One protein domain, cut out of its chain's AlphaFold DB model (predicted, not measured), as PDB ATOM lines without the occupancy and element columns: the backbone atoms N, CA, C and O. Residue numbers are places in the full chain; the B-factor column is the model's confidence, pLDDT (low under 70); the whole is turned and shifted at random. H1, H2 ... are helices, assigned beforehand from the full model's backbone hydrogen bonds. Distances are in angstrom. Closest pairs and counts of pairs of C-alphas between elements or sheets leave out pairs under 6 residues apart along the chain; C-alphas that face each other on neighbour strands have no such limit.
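What this domain is: This is residues 15 to 77 of the 77 residues of an uncharacterized protein of Parcubacteria group bacterium (UniProt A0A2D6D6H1). H1 and H2 make a helical hairpin that opens as a narrow V, and H4 packs across both of its arms, so that three helices stand in a triangle. The short H3 lies off to one side, near the last part of H2. The printed part has 63 residues with four named helices, in the order H1, H2, H3, H4, and no named strand; the class is all helix. The whole is compact and rounded, with a radius of gyration of the C-alphas of 10.9 A and spans of 27 by 22 by 18 A.

How they stand to each other: Start with H1, residues 15 to 30, and go on to H2, residues 32 to 46: they touch, opposite ways at a shallow tilt of 31 degrees. Look for the place where they touch at residues 24 to 28 of H1 and 34 to 35 of H2 alone; the closest C-alphas, of Lys 28 and Tyr 35, are 5.3 A apart. H3, residues 52 to 58, is close to H2 but not clearly touching, with the C-alphas of Tyr 45 and Arg 55 closest at 7.5 A. H3 is apart from H1 and from H4, residues 64 to 76. H4 touches H2, opposite ways at a steep tilt of 40 degrees, closest at the C-alphas of Ser 46 and Phe 67, 4.7 A. H4 also touches H1, at residues 17 to 21 of H1 alone, the same way at a steep tilt of 48 degrees; the C-alphas of Ile 17 and Leu 70 are closest, at 6.1 A. The helix packing is mostly crossed, but only just: 1 of 3 touching pairs is at a shallow tilt. In H1, H2, H3 and H4 every O i to N i+4 pair is within hydrogen-bond range.

Where its parts are: Find C-alpha 15 at (391.530, 301.944, 381.012); from there H1 runs 23.1 A to C-alpha 30. H2 runs 20.8 A from C-alpha 32 at (387.275, 290.602, 360.331), and H3 covers 10.1 A. H4 runs 18.8 A to C-alpha 76 at (386.890, 286.006, 376.990).

The domain as a whole: The C-alphas of Gly 30 and Gly 48, 28.6 A apart, are the two farthest apart. The printed part has no cut, and its three links are tight. The mean pLDDT of the printed part is 86.3; residue 77, the chain's last, is the one under 70.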
ATOM      1  N   GLU A  15     392.320 301.119 381.935       89.25
ATOM      2  CA  GLU A  15     391.530 301.944 381.012       89.25
ATOM      3  C   GLU A  15     392.062 301.875 379.574       89.25
ATOM      4  O   GLU A  15     391.270 301.714 378.647       89.25
ATOM      5  N   ALA A  16     393.386 301.922 379.385       89.88
ATOM      6  CA  ALA A  16     393.998 301.810 378.062       89.88
ATOM      7  C   ALA A  16     393.749 300.425 377.440       89.88
ATOM      8  O   ALA A  16     393.408 300.324 376.261       89.88
ATOM      9  N   ILE A  17     393.837 299.356 378.239       90.25
ATOM     10  CA  ILE A  17     393.506 297.991 377.796       90.25
ATOM     11  C   ILE A  17     392.040 297.909 377.348       90.25
ATOM     12  O   ILE A  17     391.752 297.382 376.274       90.25
ATOM     13  N   LEU A  18     391.110 298.468 378.127       90.62
ATOM     14  CA  LEU A  18     389.685 298.480 377.783       90.62
ATOM     15  C   LEU A  18     389.381 299.310 376.525       90.62
ATOM     16  O   LEU A  18     388.513 298.931 375.734       90.62
ATOM     17  N   GLU A  19     390.083 300.423 376.312       91.06
ATOM     18  CA  GLU A  19     389.933 301.249 375.109       91.06
ATOM     19  C   GLU A  19     390.380 300.503 373.844       91.06
ATOM     20  O   GLU A  19     389.681 300.525 372.822       91.06
ATOM     21  N   VAL A  20     391.494 299.769 373.930       89.75
ATOM     22  CA  VAL A  20     391.970 298.913 372.837       89.75
ATOM     23  C   VAL A  20     390.959 297.806 372.543       89.75
ATOM     24  O   VAL A  20     390.583 297.647 371.384       89.75
ATOM     25  N   ILE A  21     390.438 297.109 373.561       90.06
ATOM     26  CA  ILE A  21     389.402 296.067 373.387       90.06
ATOM     27  C   ILE A  21     388.167 296.631 372.677       90.06
ATOM     28  O   ILE A  21     387.644 296.032 371.736       90.06
ATOM     29  N   LYS A  22     387.710 297.820 373.082       90.38
ATOM     30  CA  LYS A  22     386.561 298.473 372.449       90.38
ATOM     31  C   LYS A  22     386.810 298.750 370.966       90.38
ATOM     32  O   LYS A  22     385.923 298.503 370.150       90.38
ATOM     33  N   THR A  23     387.999 299.240 370.624       87.62
ATOM     34  CA  THR A  23     388.408 299.482 369.231       87.62
ATOM     35  C   THR A  23     388.473 298.166 368.451       87.62
ATOM     36  O   THR A  23     387.910 298.059 367.362       87.62
ATOM     37  N   PHE A  24     389.049 297.127 369.054       87.00
ATOM     38  CA  PHE A  24     389.123 295.776 368.499       87.00
ATOM     39  C   PHE A  24     387.751 295.195 368.167       87.00
ATOM     40  O   PHE A  24     387.550 294.655 367.082       87.00
ATOM     41  N   ASN A  25     386.773 295.349 369.056       86.50
ATOM     42  CA  ASN A  25     385.411 294.876 368.818       86.50
ATOM     43  C   ASN A  25     384.702 295.606 367.679       86.50
ATOM     44  O   ASN A  25     383.878 295.011 366.981       86.50
ATOM     45  N   GLN A  26     385.005 296.889 367.484       86.56
ATOM     46  CA  GLN A  26     384.491 297.646 366.346       86.56
ATOM     47  C   GLN A  26     385.112 297.146 365.037       86.56
ATOM     48  O   GLN A  26     384.387 296.932 364.063       86.56
ATOM     49  N   GLU A  27     386.422 296.883 365.024       85.12
ATOM     50  CA  GLU A  27     387.105 296.310 363.858       85.12
ATOM     51  C   GLU A  27     386.639 294.877 363.563       85.12
ATOM     52  O   GLU A  27     386.368 294.567 362.407       85.12
ATOM     53  N   LYS A  28     386.404 294.035 364.579       84.62
ATOM     54  CA  LYS A  28     385.860 292.668 364.433       84.62
ATOM     55  C   LYS A  28     384.554 292.634 363.631       84.62
ATOM     56  O   LYS A  28     384.322 291.702 362.865       84.62
ATOM     57  N   GLN A  29     383.698 293.647 363.791       84.62
ATOM     58  CA  GLN A  29     382.412 293.743 363.088       84.62
ATOM     59  C   GLN A  29     382.535 294.328 361.673       84.62
ATOM     60  O   GLN A  29     381.745 293.971 360.800       84.62
ATOM     61  N   GLY A  30     383.490 295.236 361.444       86.75
ATOM     62  CA  GLY A  30     383.643 295.951 360.171       86.75
ATOM     63  C   GLY A  30     384.691 295.373 359.214       86.75
ATOM     64  O   GLY A  30     384.564 295.537 358.003       86.75
ATOM     65  N   ALA A  31     385.719 294.711 359.745       89.38
ATOM     66  CA  ALA A  31     386.904 294.237 359.034       89.38
ATOM     67  C   ALA A  31     387.504 292.989 359.732       89.38
ATOM     68  O   ALA A  31     388.554 293.074 360.371       89.38
ATOM     69  N   PRO A  32     386.864 291.811 359.610       84.31
ATOM     70  CA  PRO A  32     387.275 290.602 360.331       84.31
ATOM     71  C   PRO A  32     388.663 290.072 359.935       84.31
ATOM     72  O   PRO A  32     389.341 289.485 360.771       84.31
ATOM     73  N   GLU A  33     389.107 290.286 358.691       87.00
ATOM     74  CA  GLU A  33     390.457 289.888 358.251       87.00
ATOM     75  C   GLU A  33     391.533 290.704 358.974       87.00
ATOM     76  O   GLU A  33     392.465 290.142 359.540       87.00
ATOM     77  N   ARG A  34     391.331 292.023 359.058       84.00
ATOM     78  CA  ARG A  34     392.224 292.928 359.784       84.00
ATOM     79  C   ARG A  34     392.225 292.637 361.284       84.00
ATOM     80  O   ARG A  34     393.272 292.667 361.909       84.00
ATOM     81  N   TYR A  35     391.068 292.300 361.856       85.44
ATOM     82  CA  TYR A  35     390.987 291.867 363.252       85.44
ATOM     83  C   TYR A  35     391.893 290.663 363.534       85.44
ATOM     84  O   TYR A  35     392.575 290.647 364.556       85.44
ATOM     85  N   GLN A  36     391.917 289.670 362.638       87.25
ATOM     86  CA  GLN A  36     392.763 288.493 362.822       87.25
ATOM     87  C   GLN A  36     394.253 288.848 362.734       87.25
ATOM     88  O   GLN A  36     395.018 288.379 363.568       87.25
ATOM     89  N   GLU A  37     394.650 289.715 361.795       88.31
ATOM     90  CA  GLU A  37     396.040 290.186 361.675       88.31
ATOM     91  C   GLU A  37     396.525 290.864 362.965       88.31
ATOM     92  O   GLU A  37     397.575 290.504 363.491       88.31
ATOM     93  N   ILE A  38     395.741 291.789 363.529       84.94
ATOM     94  CA  ILE A  38     396.153 292.498 364.752       84.94
ATOM     95  C   ILE A  38     396.092 291.561 365.976       84.94
ATOM     96  O   ILE A  38     396.869 291.710 366.919       84.94
ATOM     97  N   LEU A  39     395.190 290.570 365.991       88.75
ATOM     98  CA  LEU A  39     395.154 289.564 367.059       88.75
ATOM     99  C   LEU A  39     396.419 288.695 367.057       88.75
ATOM    100  O   LEU A  39     396.967 288.429 368.128       88.75
ATOM    101  N   ASP A  40     396.885 288.290 365.875       89.62
ATOM    102  CA  ASP A  40     398.123 287.525 365.715       89.62
ATOM    103  C   ASP A  40     399.336 288.369 366.158       89.62
ATOM    104  O   ASP A  40     400.165 287.880 366.926       89.62
ATOM    105  N   GLU A  41     399.391 289.659 365.797       89.00
ATOM    106  CA  GLU A  41     400.430 290.592 366.273       89.00
ATOM    107  C   GLU A  41     400.436 290.741 367.805       89.00
ATOM    108  O   GLU A  41     401.488 290.664 368.439       89.00
ATOM    109  N   ILE A  42     399.269 290.915 368.438       89.19
ATOM    110  CA  ILE A  42     399.168 290.973 369.908       89.19
ATOM    111  C   ILE A  42     399.639 289.664 370.541       89.19
ATOM    112  O   ILE A  42     400.274 289.686 371.600       89.19
ATOM    113  N   GLU A  43     399.330 288.518 369.928       91.31
ATOM    114  CA  GLU A  43     399.808 287.230 370.419       91.31
ATOM    115  C   GLU A  43     401.338 287.138 370.349       91.31
ATOM    116  O   GLU A  43     401.948 286.670 371.317       91.31
ATOM    117  N   GLU A  44     401.966 287.625 369.279       91.06
ATOM    118  CA  GLU A  44     403.425 287.747 369.191       91.06
ATOM    119  C   GLU A  44     403.973 288.658 370.302       91.06
ATOM    120  O   GLU A  44     404.802 288.210 371.103       91.06
ATOM    121  N   TYR A  45     403.434 289.875 370.465       89.56
ATOM    122  CA  TYR A  45     403.880 290.808 371.511       89.56
ATOM    123  C   TYR A  45     403.737 290.225 372.922       89.56
ATOM    124  O   TYR A  45     404.600 290.439 373.777       89.56
ATOM    125  N   SER A  46     402.691 289.431 373.170       89.56
ATOM    126  CA  SER A  46     402.467 288.752 374.454       89.56
ATOM    127  C   SER A  46     403.545 287.712 374.791       89.56
ATOM    128  O   SER A  46     403.763 287.390 375.964       89.56
ATOM    129  N   LYS A  47     404.237 287.192 373.772       88.94
ATOM    130  CA  LYS A  47     405.359 286.251 373.901       88.94
ATOM    131  C   LYS A  47     406.711 286.966 373.956       88.94
ATOM    132  O   LYS A  47     407.728 286.300 374.145       88.94
ATOM    133  N   GLY A  48     406.730 288.295 373.820       83.75
ATOM    134  CA  GLY A  48     407.957 289.064 373.601       83.75
ATOM    135  C   GLY A  48     408.533 288.859 372.195       83.75
ATOM    136  O   GLY A  48     409.716 289.110 371.970       83.75
ATOM    137  N   GLU A  49     407.715 288.360 371.269       79.94
ATOM    138  CA  GLU A  49     408.025 288.180 369.854       79.94
ATOM    139  C   GLU A  49     407.391 289.342 369.057       79.94
ATOM    140  O   GLU A  49     406.526 290.052 369.567       79.94
ATOM    141  N   GLY A  50     407.841 289.585 367.825       72.75
ATOM    142  CA  GLY A  50     407.284 290.634 366.960       72.75
ATOM    143  C   GLY A  50     408.168 291.876 366.795       72.75
ATOM    144  O   GLY A  50     409.206 292.042 367.442       72.75
ATOM    145  N   ASP A  51     407.778 292.736 365.854       74.62
ATOM    146  CA  ASP A  51     408.504 293.966 365.544       74.62
ATOM    147  C   ASP A  51     408.141 295.070 366.547       74.62
ATOM    148  O   ASP A  51     406.990 295.498 366.655       74.62
ATOM    149  N   ASN A  52     409.146 295.573 367.268       71.00
ATOM    150  CA  ASN A  52     408.954 296.638 368.250       71.00
ATOM    151  C   ASN A  52     408.472 297.951 367.606       71.00
ATOM    152  O   ASN A  52     407.971 298.816 368.311       71.00
ATOM    153  N   GLY A  53     408.577 298.118 366.280       75.94
ATOM    154  CA  GLY A  53     408.154 299.346 365.600       75.94
ATOM    155  C   GLY A  53     406.661 299.670 365.745       75.94
ATOM    156  O   GLY A  53     406.307 300.793 366.100       75.94
ATOM    157  N   VAL A  54     405.775 298.703 365.483       74.88
ATOM    158  CA  VAL A  54     404.314 298.890 365.620       74.88
ATOM    159  C   VAL A  54     403.923 298.903 367.094       74.88
ATOM    160  O   VAL A  54     403.131 299.746 367.522       74.88
ATOM    161  N   ARG A  55     404.544 298.018 367.877       79.25
ATOM    162  CA  ARG A  55     404.393 297.953 369.325       79.25
ATOM    163  C   ARG A  55     404.659 299.306 369.989       79.25
ATOM    164  O   ARG A  55     403.788 299.819 370.678       79.25
ATOM    165  N   ASP A  56     405.806 299.923 369.735       79.62
ATOM    166  CA  ASP A  56     406.185 301.190 370.363       79.62
ATOM    167  C   ASP A  56     405.363 302.372 369.828       79.62
ATOM    168  O   ASP A  56     405.117 303.329 370.558       79.62
ATOM    169  N   ALA A  57     404.901 302.316 368.573       82.19
ATOM    170  CA  ALA A  57     404.119 303.393 367.965       82.19
ATOM    171  C   ALA A  57     402.682 303.489 368.503       82.19
ATOM    172  O   ALA A  57     402.162 304.594 368.661       82.19
ATOM    173  N   TYR A  58     402.029 302.350 368.748       81.75
ATOM    174  CA  TYR A  58     400.624 302.306 369.175       81.75
ATOM    175  C   TYR A  58     400.443 301.969 370.654       81.75
ATOM    176  O   TYR A  58     399.427 302.326 371.248       81.75
ATOM    177  N   TYR A  59     401.430 301.310 371.252       86.38
ATOM    178  CA  TYR A  59     401.392 300.799 372.617       86.38
ATOM    179  C   TYR A  59     402.633 301.265 373.385       86.38
ATOM    180  O   TYR A  59     403.281 300.496 374.098       86.38
ATOM    181  N   GLU A  60     402.987 302.541 373.219       86.06
ATOM    182  CA  GLU A  60     404.145 303.143 373.879       86.06
ATOM    183  C   GLU A  60     404.096 302.884 375.395       86.06
ATOM    184  O   GLU A  60     403.110 303.179 376.074       86.06
ATOM    185  N   GLY A  61     405.166 302.291 375.928       86.94
ATOM    186  CA  GLY A  61     405.285 301.976 377.352       86.94
ATOM    187  C   GLY A  61     404.556 300.709 377.813       86.94
ATOM    188  O   GLY A  61     404.621 300.393 379.003       86.94
ATOM    189  N   TRP A  62     403.908 299.960 376.915       89.62
ATOM    190  CA  TRP A  62     403.261 298.691 377.253       89.62
ATOM    191  C   TRP A  62     404.273 297.557 377.411       89.62
ATOM    192  O   TRP A  62     405.190 297.359 376.605       89.62
ATOM    193  N   THR A  63     404.072 296.756 378.451       89.62
ATOM    194  CA  THR A  63     404.902 295.583 378.736       89.62
ATOM    195  C   THR A  63     404.327 294.327 378.091       89.62
ATOM    196  O   THR A  63     403.144 294.274 377.762       89.62
ATOM    197  N   ASP A  64     405.145 293.278 377.957       89.44
ATOM    198  CA  ASP A  64     404.696 291.966 377.455       89.44
ATOM    199  C   ASP A  64     403.504 291.434 378.269       89.44
ATOM    200  O   ASP A  64     402.580 290.828 377.728       89.44
ATOM    201  N   ASP A  65     403.492 291.697 379.579       90.25
ATOM    202  CA  ASP A  65     402.408 291.289 380.472       90.25
ATOM    203  C   ASP A  65     401.108 292.063 380.221       90.25
ATOM    204  O   ASP A  65     400.025 291.528 380.456       90.25
ATOM    205  N   ASP A  66     401.173 293.291 379.705       92.00
ATOM    206  CA  ASP A  66     399.973 294.036 379.314       92.00
ATOM    207  C   ASP A  66     399.362 293.471 378.033       92.00
ATOM    208  O   ASP A  66     398.141 293.333 377.949       92.00
ATOM    209  N   PHE A  67     400.198 293.034 377.087       91.88
ATOM    210  CA  PHE A  67     399.736 292.298 375.909       91.88
ATOM    211  C   PHE A  67     399.131 290.943 376.277       91.88
ATOM    212  O   PHE A  67     398.109 290.567 375.708       91.88
ATOM    213  N   LYS A  68     399.683 290.232 377.272       91.62
ATOM    214  CA  LYS A  68     399.056 289.004 377.798       91.62
ATOM    215  C   LYS A  68     397.665 289.281 378.362       91.62
ATOM    216  O   LYS A  68     396.723 288.601 377.970       91.62
ATOM    217  N   LYS A  69     397.516 290.304 379.213       91.62
ATOM    218  CA  LYS A  69     396.204 290.690 379.766       91.62
ATOM    219  C   LYS A  69     395.219 291.073 378.663       91.62
ATOM    220  O   LYS A  69     394.058 290.676 378.720       91.62
ATOM    221  N   LEU A  70     395.670 291.840 377.668       91.81
ATOM    222  CA  LEU A  70     394.851 292.219 376.518       91.81
ATOM    223  C   LEU A  70     394.379 290.979 375.747       91.81
ATOM    224  O   LEU A  70     393.186 290.845 375.483       91.81
ATOM    225  N   LEU A  71     395.286 290.045 375.450       92.00
ATOM    226  CA  LEU A  71     394.970 288.802 374.749       92.00
ATOM    227  C   LEU A  71     393.995 287.916 375.539       92.00
ATOM    228  O   LEU A  71     393.086 287.339 374.947       92.00
ATOM    229  N   GLU A  72     394.170 287.799 376.857       91.50
ATOM    230  CA  GLU A  72     393.244 287.062 377.726       91.50
ATOM    231  C   GLU A  72     391.837 287.660 377.658       91.50
ATOM    232  O   GLU A  72     390.884 286.935 377.383       91.50
ATOM    233  N   ARG A  73     391.707 288.985 377.793       90.00
ATOM    234  CA  ARG A  73     390.404 289.664 377.719       90.00
ATOM    235  C   ARG A  73     389.748 289.545 376.344       90.00
ATOM    236  O   ARG A  73     388.545 289.329 376.277       90.00
ATOM    237  N   LEU A  74     390.519 289.636 375.257       87.44
ATOM    238  CA  LEU A  74     390.005 289.448 373.893       87.44
ATOM    239  C   LEU A  74     389.502 288.016 373.637       87.44
ATOM    240  O   LEU A  74     388.636 287.819 372.789       87.44
ATOM    241  N   LYS A  75     390.039 287.015 374.349       84.44
ATOM    242  CA  LYS A  75     389.597 285.610 374.266       84.44
ATOM    243  C   LYS A  75     388.357 285.312 375.116       84.44
ATOM    244  O   LYS A  75     387.707 284.297 374.876       84.44
ATOM    245  N   GLU A  76     388.054 286.150 376.107       82.75
ATOM    246  CA  GLU A  76     386.890 286.006 376.990       82.75
ATOM    247  C   GLU A  76     385.587 286.592 376.405       82.75
ATOM    248  O   GLU A  76     384.517 286.311 376.949       82.75
ATOM    249  N   GLU A  77     385.656 287.357 375.305       66.81
ATOM    250  CA  GLU A  77     384.494 287.930 374.591       66.81
ATOM    251  C   GLU A  77     383.998 287.114 373.386       66.81
ATOM    252  O   GLU A  77     382.765 286.899 373.300       66.81
TER     253      GLU A  77